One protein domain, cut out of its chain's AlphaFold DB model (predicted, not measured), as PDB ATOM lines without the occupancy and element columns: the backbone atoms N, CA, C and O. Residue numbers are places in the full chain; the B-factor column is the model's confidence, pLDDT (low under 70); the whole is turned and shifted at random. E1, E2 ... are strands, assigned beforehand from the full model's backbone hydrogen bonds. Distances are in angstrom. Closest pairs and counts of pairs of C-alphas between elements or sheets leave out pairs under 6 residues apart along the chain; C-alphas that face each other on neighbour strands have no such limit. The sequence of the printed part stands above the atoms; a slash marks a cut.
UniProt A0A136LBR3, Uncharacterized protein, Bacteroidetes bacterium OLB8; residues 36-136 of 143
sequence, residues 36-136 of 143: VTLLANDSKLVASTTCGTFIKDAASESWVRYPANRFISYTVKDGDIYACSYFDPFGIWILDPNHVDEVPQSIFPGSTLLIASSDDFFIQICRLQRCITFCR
ATOM      1  N   VAL A  36     236.937 178.060 212.997       80.94
ATOM      2  CA  VAL A  36     238.056 178.882 212.540       80.94
ATOM      3  C   VAL A  36     239.283 178.003 212.394       80.94
ATOM      4  O   VAL A  36     239.985 178.059 211.395       80.94
ATOM      5  N   THR A  37     239.530 177.166 213.396       84.62
ATOM      6  CA  THR A  37     240.641 176.224 213.403       84.62
ATOM      7  C   THR A  37     240.295 175.033 214.293       84.62
ATOM      8  O   THR A  37     239.495 175.147 215.229       84.62
ATOM      9  N   LEU A  38     240.866 173.880 213.965       87.06
ATOM     10  CA  LEU A  38     240.669 172.616 214.660       87.06
ATOM     11  C   LEU A  38     242.036 171.956 214.844       87.06
ATOM     12  O   LEU A  38     242.850 171.947 213.921       87.06
ATOM     13  N   LEU A  39     242.259 171.378 216.015       88.81
ATOM     14  CA  LEU A  39     243.429 170.575 216.325       88.81
ATOM     15  C   LEU A  39     242.979 169.259 216.958       88.81
ATOM     16  O   LEU A  39     242.196 169.253 217.906       88.81
ATOM     17  N   ALA A  40     243.517 168.155 216.453       86.38
ATOM     18  CA  ALA A  40     243.525 166.887 217.162       86.38
ATOM     19  C   ALA A  40     244.914 166.694 217.774       86.38
ATOM     20  O   ALA A  40     245.906 166.750 217.048       86.38
ATOM     21  N   ASN A  41     244.976 166.504 219.090       86.31
ATOM     22  CA  ASN A  41     246.209 166.210 219.811       86.31
ATOM     23  C   ASN A  41     245.962 165.005 220.717       86.31
ATOM     24  O   ASN A  41     245.209 165.107 221.686       86.31
ATOM     25  N   ASP A  42     246.552 163.866 220.367       85.31
ATOM     26  CA  ASP A  42     246.358 162.587 221.050       85.31
ATOM     27  C   ASP A  42     244.873 162.253 221.286       85.31
ATOM     28  O   ASP A  42     244.114 162.017 220.343       85.31
ATOM     29  N   SER A  43     244.435 162.237 222.548       86.25
ATOM     30  CA  SER A  43     243.062 161.935 222.951       86.25
ATOM     31  C   SER A  43     242.172 163.171 223.072       86.25
ATOM     32  O   SER A  43     241.055 163.053 223.575       86.25
ATOM     33  N   LYS A  44     242.629 164.350 222.647       87.56
ATOM     34  CA  LYS A  44     241.907 165.620 222.777       87.56
ATOM     35  C   LYS A  44     241.616 166.232 221.411       87.56
ATOM     36  O   LYS A  44     242.431 166.191 220.490       87.56
ATOM     37  N   LEU A  45     240.443 166.845 221.301       88.12
ATOM     38  CA  LEU A  45     240.056 167.687 220.176       88.12
ATOM     39  C   LEU A  45     239.845 169.109 220.677       88.12
ATOM     40  O   LEU A  45     239.108 169.327 221.639       88.12
ATOM     41  N   VAL A  46     240.472 170.065 220.002       89.50
ATOM     42  CA  VAL A  46     240.369 171.495 220.285       89.50
ATOM     43  C   VAL A  46     239.782 172.178 219.064       89.50
ATOM     44  O   VAL A  46     240.335 172.086 217.970       89.50
ATOM     45  N   ALA A  47     238.668 172.874 219.245       87.38
ATOM     46  CA  ALA A  47     238.009 173.643 218.203       87.38
ATOM     47  C   ALA A  47     237.942 175.107 218.622       87.38
ATOM     48  O   ALA A  47     237.377 175.433 219.668       87.38
ATOM     49  N   SER A  48     238.459 175.999 217.781       87.88
ATOM     50  CA  SER A  48     238.172 177.421 217.916       87.88
ATOM     51  C   SER A  48     237.065 177.828 216.971       87.88
ATOM     52  O   SER A  48     237.105 177.533 215.773       87.88
ATOM     53  N   THR A  49     236.081 178.534 217.508       84.75
ATOM     54  CA  THR A  49     234.938 179.040 216.761       84.75
ATOM     55  C   THR A  49     234.797 180.547 216.949       84.75
ATOM     56  O   THR A  49     235.484 181.179 217.755       84.75
ATOM     57  N   THR A  50     233.860 181.153 216.227       82.06
ATOM     58  CA  THR A  50     233.457 182.551 216.442       82.06
ATOM     59  C   THR A  50     232.955 182.848 217.858       82.06
ATOM     60  O   THR A  50     232.924 184.013 218.239       82.06
ATOM     61  N   CYS A  51     232.576 181.831 218.638       80.75
ATOM     62  CA  CYS A  51     232.008 181.984 219.983       80.75
ATOM     63  C   CYS A  51     232.996 181.643 221.114       80.75
ATOM     64  O   CYS A  51     232.673 181.799 222.297       80.75
ATOM     65  N   GLY A  52     234.202 181.195 220.766       84.81
ATOM     66  CA  GLY A  52     235.257 180.863 221.715       84.81
ATOM     67  C   GLY A  52     235.965 179.566 221.362       84.81
ATOM     68  O   GLY A  52     235.753 178.987 220.295       84.81
ATOM     69  N   THR A  53     236.814 179.123 222.277       87.75
ATOM     70  CA  THR A  53     237.565 177.878 222.140       87.75
ATOM     71  C   THR A  53     236.918 176.784 222.975       87.75
ATOM     72  O   THR A  53     236.466 177.029 224.092       87.75
ATOM     73  N   PHE A  54     236.853 175.579 222.422       88.38
ATOM     74  CA  PHE A  54     236.215 174.425 223.034       88.38
ATOM     75  C   PHE A  54     237.134 173.218 222.953       88.38
ATOM     76  O   PHE A  54     237.801 173.007 221.939       88.38
ATOM     77  N   ILE A  55     237.146 172.422 224.014       89.31
ATOM     78  CA  ILE A  55     237.973 171.227 224.137       89.31
ATOM     79  C   ILE A  55     237.081 170.056 224.516       89.31
ATOM     80  O   ILE A  55     236.139 170.202 225.298       89.31
ATOM     81  N   LYS A  56     237.374 168.887 223.960       87.56
ATOM     82  CA  LYS A  56     236.791 167.627 224.410       87.56
ATOM     83  C   LYS A  56     237.788 166.491 224.329       87.56
ATOM     84  O   LYS A  56     238.748 166.547 223.562       87.56
ATOM     85  N   ASP A  57     237.490 165.409 225.034       88.25
ATOM     86  CA  ASP A  57     238.086 164.116 224.727       88.25
ATOM     87  C   ASP A  57     237.592 163.601 223.370       88.25
ATOM     88  O   ASP A  57     236.420 163.738 223.006       88.25
ATOM     89  N   ALA A  58     238.483 162.987 222.596       82.06
ATOM     90  CA  ALA A  58     238.178 162.413 221.291       82.06
ATOM     91  C   ALA A  58     237.060 161.362 221.395       82.06
ATOM     92  O   ALA A  58     236.162 161.356 220.555       82.06
ATOM     93  N   ALA A  59     237.075 160.571 222.472       82.19
ATOM     94  CA  ALA A  59     236.067 159.561 222.790       82.19
ATOM     95  C   ALA A  59     234.766 160.128 223.394       82.19
ATOM     96  O   ALA A  59     233.779 159.406 223.485       82.19
ATOM     97  N   SER A  60     234.754 161.395 223.820       84.12
ATOM     98  CA  SER A  60     233.578 162.049 224.403       84.12
ATOM     99  C   SER A  60     232.789 162.820 223.344       84.12
ATOM    100  O   SER A  60     233.345 163.310 222.358       84.12
ATOM    101  N   GLU A  61     231.488 162.978 223.566       82.06
ATOM    102  CA  GLU A  61     230.624 163.872 222.783       82.06
ATOM    103  C   GLU A  61     230.456 165.252 223.439       82.06
ATOM    104  O   GLU A  61     229.914 166.175 222.831       82.06
ATOM    105  N   SER A  62     230.931 165.415 224.676       85.38
ATOM    106  CA  SER A  62     230.753 166.639 225.455       85.38
ATOM    107  C   SER A  62     231.902 167.614 225.231       85.38
ATOM    108  O   SER A  62     233.047 167.333 225.579       85.38
ATOM    109  N   TRP A  63     231.580 168.786 224.683       87.50
ATOM    110  CA  TRP A  63     232.511 169.904 224.556       87.50
ATOM    111  C   TRP A  63     232.472 170.797 225.789       87.50
ATOM    112  O   TRP A  63     231.401 171.228 226.219       87.50
ATOM    113  N   VAL A  64     233.649 171.132 226.306       88.44
ATOM    114  CA  VAL A  64     233.838 172.098 227.388       88.44
ATOM    115  C   VAL A  64     234.389 173.387 226.795       88.44
ATOM    116  O   VAL A  64     235.297 173.364 225.963       88.44
ATOM    117  N   ARG A  65     233.820 174.527 227.190       86.94
ATOM    118  CA  ARG A  65     234.315 175.838 226.767       86.94
ATOM    119  C   ARG A  65     235.580 176.171 227.549       86.94
ATOM    120  O   ARG A  65     235.538 176.238 228.769       86.94
ATOM    121  N   TYR A  66     236.665 176.421 226.832       86.25
ATOM    122  CA  TYR A  66     237.926 176.872 227.399       86.25
ATOM    123  C   TYR A  66     237.826 178.374 227.741       86.25
ATOM    124  O   TYR A  66     237.194 179.119 226.983       86.25
ATOM    125  N   PRO A  67     238.440 178.863 228.834       79.38
ATOM    126  CA  PRO A  67     238.327 180.254 229.286       79.38
ATOM    127  C   PRO A  67     239.014 181.266 228.357       79.38
ATOM    128  O   PRO A  67     238.928 182.472 228.578       79.38
ATOM    129  N   ALA A  68     239.683 180.794 227.305       74.25
ATOM    130  CA  ALA A  68     240.345 181.633 226.323       74.25
ATOM    131  C   ALA A  68     239.414 182.124 225.207       74.25
ATOM    132  O   ALA A  68     238.437 181.476 224.815       74.25
ATOM    133  N   ASN A  69     239.802 183.256 224.622       74.88
ATOM    134  CA  ASN A  69     239.180 183.789 223.419       74.88
ATOM    135  C   ASN A  69     239.427 182.889 222.189       74.88
ATOM    136  O   ASN A  69     240.053 181.828 222.236       74.88
ATOM    137  N   ARG A  70     238.884 183.326 221.053       83.25
ATOM    138  CA  ARG A  70     239.053 182.700 219.740       83.25
ATOM    139  C   ARG A  70     240.523 182.709 219.289       83.25
ATOM    140  O   ARG A  70     241.174 183.755 219.298       83.25
ATOM    141  N   PHE A  71     240.988 181.569 218.794       85.62
ATOM    142  CA  PHE A  71     242.278 181.350 218.147       85.62
ATOM    143  C   PHE A  71     242.108 181.175 216.634       85.62
ATOM    144  O   PHE A  71     241.022 180.862 216.144       85.62
ATOM    145  N   ILE A  72     243.181 181.426 215.887       83.50
ATOM    146  CA  ILE A  72     243.205 181.375 214.414       83.50
ATOM    147  C   ILE A  72     244.135 180.289 213.869       83.50
ATOM    148  O   ILE A  72     244.079 179.964 212.686       83.50
ATOM    149  N   SER A  73     245.022 179.756 214.707       83.25
ATOM    150  CA  SER A  73     245.890 178.633 214.370       83.25
ATOM    151  C   SER A  73     246.396 177.970 215.642       83.25
ATOM    152  O   SER A  73     246.487 178.610 216.697       83.25
ATOM    153  N   TYR A  74     246.734 176.694 215.504       85.94
ATOM    154  CA  TYR A  74     247.324 175.868 216.538       85.94
ATOM    155  C   TYR A  74     248.578 175.174 216.009       85.94
ATOM    156  O   TYR A  74     248.668 174.827 214.830       85.94
ATOM    157  N   THR A  75     249.527 174.914 216.896       86.56
ATOM    158  CA  THR A  75     250.633 173.989 216.657       86.56
ATOM    159  C   THR A  75     250.934 173.215 217.933       86.56
ATOM    160  O   THR A  75     250.638 173.684 219.028       86.56
ATOM    161  N   VAL A  76     251.492 172.016 217.792       86.38
ATOM    162  CA  VAL A  76     251.869 171.164 218.921       86.38
ATOM    163  C   VAL A  76     253.376 171.020 218.926       86.38
ATOM    164  O   VAL A  76     253.977 170.733 217.886       86.38
ATOM    165  N   LYS A  77     253.988 171.207 220.092       81.88
ATOM    166  CA  LYS A  77     255.410 170.944 220.292       81.88
ATOM    167  C   LYS A  77     255.630 170.429 221.706       81.88
ATOM    168  O   LYS A  77     255.157 171.039 222.652       81.88
ATOM    169  N   ASP A  78     256.358 169.321 221.825       83.19
ATOM    170  CA  ASP A  78     256.708 168.703 223.111       83.19
ATOM    171  C   ASP A  78     255.480 168.384 223.997       83.19
ATOM    172  O   ASP A  78     255.567 168.386 225.217       83.19
ATOM    173  N   GLY A  79     254.330 168.095 223.371       79.00
ATOM    174  CA  GLY A  79     253.052 167.823 224.047       79.00
ATOM    175  C   GLY A  79     252.209 169.069 224.339       79.00
ATOM    176  O   GLY A  79     250.994 168.954 224.510       79.00
ATOM    177  N   ASP A  80     252.814 170.255 224.294       83.38
ATOM    178  CA  ASP A  80     252.131 171.523 224.530       83.38
ATOM    179  C   ASP A  80     251.409 172.017 223.276       83.38
ATOM    180  O   ASP A  80     251.923 171.939 222.151       83.38
ATOM    181  N   ILE A  81     250.222 172.590 223.478       87.06
ATOM    182  CA  ILE A  81     249.432 173.205 222.414       87.06
ATOM    183  C   ILE A  81     249.694 174.705 222.415       87.06
ATOM    184  O   ILE A  81     249.289 175.426 223.323       87.06
ATOM    185  N   TYR A  82     250.309 175.194 221.349       85.62
ATOM    186  CA  TYR A  82     250.524 176.611 221.117       85.62
ATOM    187  C   TYR A  82     249.421 177.141 220.209       85.62
ATOM    188  O   TYR A  82     249.218 176.637 219.105       85.62
ATOM    189  N   ALA A  83     248.725 178.180 220.644       84.94
ATOM    190  CA  ALA A  83     247.661 178.819 219.891       84.94
ATOM    191  C   ALA A  83     247.992 180.280 219.625       84.94
ATOM    192  O   ALA A  83     248.522 180.963 220.498       84.94
ATOM    193  N   CYS A  84     247.629 180.785 218.447       80.81
ATOM    194  CA  CYS A  84     247.687 182.217 218.179       80.81
ATOM    195  C   CYS A  84     246.299 182.838 218.023       80.81
ATOM    196  O   CYS A  84     245.361 182.197 217.540       80.81
ATOM    197  N   SER A  85     246.157 184.096 218.444       76.88
ATOM    198  CA  SER A  85     244.917 184.870 218.340       76.88
ATOM    199  C   SER A  85     245.165 186.222 217.680       76.88
ATOM    200  O   SER A  85     246.144 186.895 217.985       76.88
ATOM    201  N   TYR A  86     244.240 186.644 216.811       66.69
ATOM    202  CA  TYR A  86     244.218 188.000 216.250       66.69
ATOM    203  C   TYR A  86     243.708 189.045 217.253       66.69
ATOM    204  O   TYR A  86     244.087 190.210 217.197       66.69
ATOM    205  N   PHE A  87     242.810 188.637 218.151       66.44
ATOM    206  CA  PHE A  87     242.061 189.556 219.012       66.44
ATOM    207  C   PHE A  87     242.785 189.884 220.314       66.44
ATOM    208  O   PHE A  87     242.301 190.707 221.089       66.44
ATOM    209  N   ASP A  88     243.920 189.234 220.558       66.56
ATOM    210  CA  ASP A  88     244.614 189.303 221.824       66.56
ATOM    211  C   ASP A  88     245.976 190.006 221.691       66.56
ATOM    212  O   ASP A  88     246.783 189.598 220.851       66.56
ATOM    213  N   PRO A  89     246.274 191.035 222.511       57.00
ATOM    214  CA  PRO A  89     247.553 191.747 222.466       57.00
ATOM    215  C   PRO A  89     248.773 190.858 222.762       57.00
ATOM    216  O   PRO A  89     249.880 191.195 222.336       57.00
ATOM    217  N   PHE A  90     248.598 189.736 223.466       60.38
ATOM    218  CA  PHE A  90     249.680 188.790 223.767       60.38
ATOM    219  C   PHE A  90     249.948 187.828 222.600       60.38
ATOM    220  O   PHE A  90     251.061 187.330 222.437       60.38
ATOM    221  N   GLY A  91     248.940 187.629 221.747       68.69
ATOM    222  CA  GLY A  91     248.965 186.957 220.451       68.69
ATOM    223  C   GLY A  91     249.322 185.464 220.426       68.69
ATOM    224  O   GLY A  91     248.752 184.771 219.593       68.69
ATOM    225  N   ILE A  92     250.163 184.936 221.326       76.94
ATOM    226  CA  ILE A  92     250.497 183.502 221.428       76.94
ATOM    227  C   ILE A  92     250.278 182.985 222.851       76.94
ATOM    228  O   ILE A  92     250.743 183.572 223.830       76.94
ATOM    229  N   TRP A  93     249.617 181.838 222.929       81.69
ATOM    230  CA  TRP A  93     249.154 181.192 224.147       81.69
ATOM    231  C   TRP A  93     249.592 179.735 224.177       81.69
ATOM    232  O   TRP A  93     249.593 179.079 223.137       81.69
ATOM    233  N   ILE A  94     249.927 179.233 225.359       85.06
ATOM    234  CA  ILE A  94     250.077 177.805 225.629       85.06
ATOM    235  C   ILE A  94     248.793 177.346 226.308       85.06
ATOM    236  O   ILE A  94     248.383 177.905 227.330       85.06
ATOM    237  N   LEU A  95     248.136 176.369 225.697       85.88
ATOM    238  CA  LEU A  95     246.929 175.748 226.209       85.88
ATOM    239  C   LEU A  95     247.312 174.442 226.886       85.88
ATOM    240  O   LEU A  95     247.970 173.596 226.279       85.88
ATOM    241  N   ASP A  96     246.798 174.260 228.094       85.25
ATOM    242  CA  ASP A  96     246.736 172.953 228.723       85.25
ATOM    243  C   ASP A  96     245.346 172.344 228.457       85.25
ATOM    244  O   ASP A  96     244.349 172.812 229.019       85.25
ATOM    245  N   PRO A  97     245.232 171.325 227.585       78.69
ATOM    246  CA  PRO A  97     243.952 170.696 227.273       78.69
ATOM    247  C   PRO A  97     243.402 169.822 228.414       78.69
ATOM    248  O   PRO A  97     242.272 169.336 228.306       78.69
ATOM    249  N   ASN A  98     244.178 169.588 229.476       83.56
ATOM    250  CA  ASN A  98     243.765 168.822 230.651       83.56
ATOM    251  C   ASN A  98     243.280 169.723 231.794       83.56
ATOM    252  O   ASN A  98     242.442 169.289 232.580       83.56
ATOM    253  N   HIS A  99     243.728 170.979 231.839       81.56
ATOM    254  CA  HIS A  99     243.292 171.979 232.817       81.56
ATOM    255  C   HIS A  99     242.416 173.043 232.142       81.56
ATOM    256  O   HIS A  99     242.789 174.201 231.973       81.56
ATOM    257  N   VAL A 100     241.217 172.625 231.724       75.31
ATOM    258  CA  VAL A 100     240.275 173.457 230.950       75.31
ATOM    259  C   VAL A 100     239.625 174.601 231.721       75.31
ATOM    260  O   VAL A 100     238.960 175.422 231.100       75.31
ATOM    261  N   ASP A 101     239.839 174.678 233.032       75.94
ATOM    262  CA  ASP A 101     239.327 175.746 233.897       75.94
ATOM    263  C   ASP A 101     240.368 176.851 234.155       75.94
ATOM    264  O   ASP A 101     240.045 177.899 234.719       75.94
ATOM    265  N   GLU A 102     241.616 176.643 233.731       76.75
ATOM    266  CA  GLU A 102     242.713 177.578 233.963       76.75
ATOM    267  C   GLU A 102     242.883 178.555 232.794       76.75
ATOM    268  O   GLU A 102     242.720 178.213 231.621       76.75
ATOM    269  N   VAL A 103     243.226 179.807 233.113       74.12
ATOM    270  CA  VAL A 103     243.566 180.802 232.091       74.12
ATOM    271  C   VAL A 103     244.849 180.340 231.395       74.12
ATOM    272  O   VAL A 103     245.840 180.102 232.090       74.12
ATOM    273  N   PRO A 104     244.873 180.226 230.053       74.06
ATOM    274  CA  PRO A 104     246.072 179.789 229.346       74.06
ATOM    275  C   PRO A 104     247.253 180.709 229.635       74.06
ATOM    276  O   PRO A 104     247.098 181.909 229.870       74.06
ATOM    277  N   GLN A 105     248.455 180.152 229.569       75.19
ATOM    278  CA  GLN A 105     249.670 180.917 229.806       75.19
ATOM    279  C   GLN A 105     250.058 181.678 228.536       75.19
ATOM    280  O   GLN A 105     250.155 181.095 227.456       75.19
ATOM    281  N   SER A 106     250.300 182.984 228.640       71.69
ATOM    282  CA  SER A 106     250.849 183.763 227.531       71.69
ATOM    283  C   SER A 106     252.373 183.650 227.491       71.69
ATOM    284  O   SER A 106     253.059 183.696 228.517       71.69
ATOM    285  N   ILE A 107     252.933 183.518 226.286       67.44
ATOM    286  CA  ILE A 107     254.390 183.489 226.108       67.44
ATOM    287  C   ILE A 107     254.914 184.929 226.103       67.44
ATOM    288  O   ILE A 107     254.764 185.663 225.126       67.44
ATOM    289  N   PHE A 108     255.543 185.334 227.206       55.91
ATOM    290  CA  PHE A 108     256.189 186.640 227.385       55.91
ATOM    291  C   PHE A 108     257.648 186.662 226.847       55.91
ATOM    292  O   PHE A 108     258.196 185.620 226.480       55.91
ATOM    293  N   PRO A 109     258.273 187.847 226.667       45.12
ATOM    294  CA  PRO A 109     259.223 188.112 225.584       45.12
ATOM    295  C   PRO A 109     260.586 187.424 225.759       45.12
ATOM    296  O   PRO A 109     261.259 187.597 226.768       45.12
ATOM    297  N   GLY A 110     261.029 186.721 224.712       44.44
ATOM    298  CA  GLY A 110     262.347 186.071 224.638       44.44
ATOM    299  C   GLY A 110     262.353 184.830 223.740       44.44
ATOM    300  O   GLY A 110     263.343 184.552 223.066       44.44
ATOM    301  N   SER A 111     261.216 184.141 223.651       50.84
ATOM    302  CA  SER A 111     261.031 182.945 222.825       50.84
ATOM    303  C   SER A 111     260.620 183.306 221.399       50.84
ATOM    304  O   SER A 111     259.622 183.990 221.200       50.84
ATOM    305  N   THR A 112     261.363 182.817 220.400       57.03
ATOM    306  CA  THR A 112     260.944 182.907 218.992       57.03
ATOM    307  C   THR A 112     260.039 181.723 218.672       57.03
ATOM    308  O   THR A 112     260.528 180.606 218.520       57.03
ATOM    309  N   LEU A 113     258.735 181.966 218.550       63.00
ATOM    310  CA  LEU A 113     257.784 181.010 217.983       63.00
ATOM    311  C   LEU A 113     257.227 181.585 216.681       63.00
ATOM    312  O   LEU A 113     256.932 182.777 216.620       63.00
ATOM    313  N   LEU A 114     257.119 180.739 215.656       59.06
ATOM    314  CA  LEU A 114     256.545 181.085 214.363       59.06
ATOM    315  C   LEU A 114     255.313 180.213 214.138       59.06
ATOM    316  O   LEU A 114     255.435 179.003 213.964       59.06
ATOM    317  N   ILE A 115     254.136 180.835 214.145       64.00
ATOM    318  CA  ILE A 115     252.874 180.190 213.774       64.00
ATOM    319  C   ILE A 115     252.353 180.919 212.541       64.00
ATOM    320  O   ILE A 115     252.182 182.139 212.572       64.00
ATOM    321  N   ALA A 116     252.140 180.173 211.457       56.81
ATOM    322  CA  ALA A 116     251.537 180.677 210.232       56.81
ATOM    323  C   ALA A 116     250.071 180.226 210.143       56.81
ATOM    324  O   ALA A 116     249.753 179.084 210.476       56.81
ATOM    325  N   SER A 117     249.186 181.115 209.690       61.53
ATOM    326  CA  SER A 117     247.792 180.783 209.358       61.53
ATOM    327  C   SER A 117     247.470 181.204 207.923       61.53
ATOM    328  O   SER A 117     247.928 182.259 207.466       61.53
ATOM    329  N   SER A 118     246.720 180.362 207.204       51.53
ATOM    330  CA  SER A 118     246.433 180.511 205.770       51.53
ATOM    331  C   SER A 118     245.478 181.646 205.448       51.53
ATOM    332  O   SER A 118     245.548 182.179 204.343       51.53
ATOM    333  N   ASP A 119     244.621 182.026 206.392       48.97
ATOM    334  CA  ASP A 119     243.479 182.881 206.069       48.97
ATOM    335  C   ASP A 119     243.870 184.340 205.804       48.97
ATOM    336  O   ASP A 119     243.034 185.080 205.309       48.97
ATOM    337  N   ASP A 120     245.134 184.728 206.041       43.00
ATOM    338  CA  ASP A 120     245.724 185.988 205.544       43.00
ATOM    339  C   ASP A 120     247.262 186.083 205.752       43.00
ATOM    340  O   ASP A 120     247.804 187.148 206.052       43.00
ATOM    341  N   PHE A 121     247.999 184.967 205.608       41.56
ATOM    342  CA  PHE A 121     249.465 184.880 205.810       41.56
ATOM    343  C   PHE A 121     249.955 185.690 207.022       41.56
ATOM    344  O   PHE A 121     250.804 186.575 206.911       41.56
ATOM    345  N   PHE A 122     249.411 185.376 208.194       41.75
ATOM    346  CA  PHE A 122     249.898 185.936 209.446       41.75
ATOM    347  C   PHE A 122     251.109 185.140 209.907       41.75
ATOM    348  O   PHE A 122     250.975 183.976 210.271       41.75
ATOM    349  N   ILE A 123     252.285 185.765 209.883       46.44
ATOM    350  CA  ILE A 123     253.466 185.259 210.584       46.44
ATOM    351  C   ILE A 123     253.596 186.104 211.841       46.44
ATOM    352  O   ILE A 123     254.002 187.267 211.767       46.44
ATOM    353  N   GLN A 124     253.235 185.536 212.989       47.44
ATOM    354  CA  GLN A 124     253.564 186.166 214.258       47.44
ATOM    355  C   GLN A 124     254.945 185.675 214.685       47.44
ATOM    356  O   GLN A 124     255.124 184.497 214.984       47.44
ATOM    357  N   ILE A 125     255.918 186.587 214.672       46.25
ATOM    358  CA  ILE A 125     257.248 186.367 215.243       46.25
ATOM    359  C   ILE A 125     257.296 187.151 216.547       46.25
ATOM    360  O   ILE A 125     257.378 188.381 216.542       46.25
ATOM    361  N   CYS A 126     257.277 186.449 217.673       40.88
ATOM    362  CA  CYS A 126     257.606 187.065 218.951       40.88
ATOM    363  C   CYS A 126     259.137 187.134 219.072       40.88
ATOM    364  O   CYS A 126     259.796 186.156 219.408       40.88
ATOM    365  N   ARG A 127     259.741 188.288 218.767       29.81
ATOM    366  CA  ARG A 127     261.129 188.598 219.147       29.81
ATOM    367  C   ARG A 127     261.154 189.962 219.818       29.81
ATOM    368  O   ARG A 127     260.865 190.950 219.164       29.81
ATOM    369  N   LEU A 128     261.527 189.977 221.102       30.97
ATOM    370  CA  LEU A 128     261.850 191.163 221.911       30.97
ATOM    371  C   LEU A 128     260.833 192.320 221.826       30.97
ATOM    372  O   LEU A 128     260.860 193.136 220.913       30.97
ATOM    373  N   GLN A 129     259.980 192.428 222.851       29.39
ATOM    374  CA  GLN A 129     259.149 193.605 223.179       29.39
ATOM    375  C   GLN A 129     258.182 194.133 222.099       29.39
ATOM    376  O   GLN A 129     257.452 195.088 222.366       29.39
ATOM    377  N   ARG A 130     258.112 193.523 220.911       32.28
ATOM    378  CA  ARG A 130     257.141 193.853 219.864       32.28
ATOM    379  C   ARG A 130     256.664 192.581 219.167       32.28
ATOM    380  O   ARG A 130     257.459 191.864 218.567       32.28
ATOM    381  N   CYS A 131     255.358 192.323 219.215       34.47
ATOM    382  CA  CYS A 131     254.715 191.424 218.262       34.47
ATOM    383  C   CYS A 131     254.767 192.109 216.894       34.47
ATOM    384  O   CYS A 131     254.109 193.128 216.684       34.47
ATOM    385  N   ILE A 132     255.595 191.601 215.982       39.53
ATOM    386  CA  ILE A 132     255.597 192.075 214.597       39.53
ATOM    387  C   ILE A 132     254.647 191.170 213.825       39.53
ATOM    388  O   ILE A 132     254.965 190.023 213.516       39.53
ATOM    389  N   THR A 133     253.463 191.702 213.545       41.38
ATOM    390  CA  THR A 133     252.463 191.065 212.696       41.38
ATOM    391  C   THR A 133     252.798 191.373 211.240       41.38
ATOM    392  O   THR A 133     252.591 192.495 210.779       41.38
ATOM    393  N   PHE A 134     253.313 190.393 210.496       37.62
ATOM    394  CA  PHE A 134     253.383 190.505 209.039       37.62
ATOM    395  C   PHE A 134     252.033 190.092 208.454       37.62
ATOM    396  O   PHE A 134     251.681 188.921 208.498       37.62
ATOM    397  N   CYS A 135     251.285 191.058 207.917       32.34
ATOM    398  CA  CYS A 135     250.113 190.821 207.077       32.34
ATOM    399  C   CYS A 135     250.514 191.160 205.638       32.34
ATOM    400  O   CYS A 135     250.676 192.334 205.291       32.34
ATOM    401  N   ARG A 136     250.746 190.150 204.792       34.38
ATOM    402  CA  ARG A 136     251.031 190.397 203.372       34.38
ATOM    403  C   ARG A 136     249.701 190.442 202.623       34.38
ATOM    404  O   ARG A 136     249.224 189.412 202.157       34.38
TER     405      ARG A 136
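This is residues 36 to 136 of the 143 residues of an uncharacterized protein of Bacteroidetes bacterium OLB8 (UniProt A0A136LBR3). Small three-strand sheets follow one another as slabs along the longest axis, E1 E2 E3 at one end, E4 E5 E6 in the middle and E7 E8 E9 at the other end, partly face to face and closest through E1, E4 and E7. The first two run their strands nearly alike, while the third is turned across the second; two long unnamed stretches, residues 58 to 72 and 96 to 113, link slab to slab and each pairs briefly with an edge strand, E3 and E6. The printed part has 101 residues with no named helix and nine named strands, E1 to E9 in order; each sheet is antiparallel in the order of its strands. The class is all strand, though under half of the residues, 46 of 101, are in named elements. The whole is compact, with a radius of gyration of the C-alphas of 13.3 A, and elongated, spanning 39 by 25 by 21 A.

E1, residues 36 to 41, and E2, residues 44 to 49, form a hairpin, with N 39 and O 46 at 2.8 A. E2 and E3, residues 52 to 57, form the next, with N 47 and O 54 at 2.8 A. Residues 64 to 65 pair antiparallel with residues 54 to 55 of E3. E4, residues 73 to 77, and E5, residues 80 to 84, form a hairpin, with N 75 and O 82 at 2.8 A. E5 and E6, residues 92 to 95, form another, with N 83 and O 93 at 2.8 A. Residues 105 to 106 pair antiparallel with residues 93 to 94 of E6. E7, residues 114 to 117, and E8, residues 122 to 126, form a hairpin, with N 117 and O 122 at 3.4 A. E8 and E9, residues 131 to 135, form the last, with N 134 and O 123 at 3.4 A. Each of these three sheets is a meander, each strand the antiparallel neighbour of the one before. They belong to a stack of sheets, face to face in turn: the strands of the first two stand at 11 degrees, those of the second and third at 58 degrees. The closest C-alphas of E1 and E4 are those of Thr 37 and Ser 73, 5.9 A apart; of E4 and E7, those of Ser 73 and Ser 117, 5.8 A. E3 and E6 are apart.

E1 begins at C-alpha 36 (238.056, 178.882, 212.540) and is 16.7 A long; E2 is 16.3 A and E3 17.2 A. E4 begins at C-alpha 73 (245.890, 178.633, 214.370). E9 ends at C-alpha 135 (250.113, 190.821, 207.077).

The C-alphas farthest apart, of Glu 61 and Leu 128, are 41.5 A apart. The printed part has no cut. The links E3 to E4 and E6 to E7 are long, with 15 and 18 residues. The mean pLDDT of the printed part is 71.0; residues 86 to 91 and 107 to 136 are under 70.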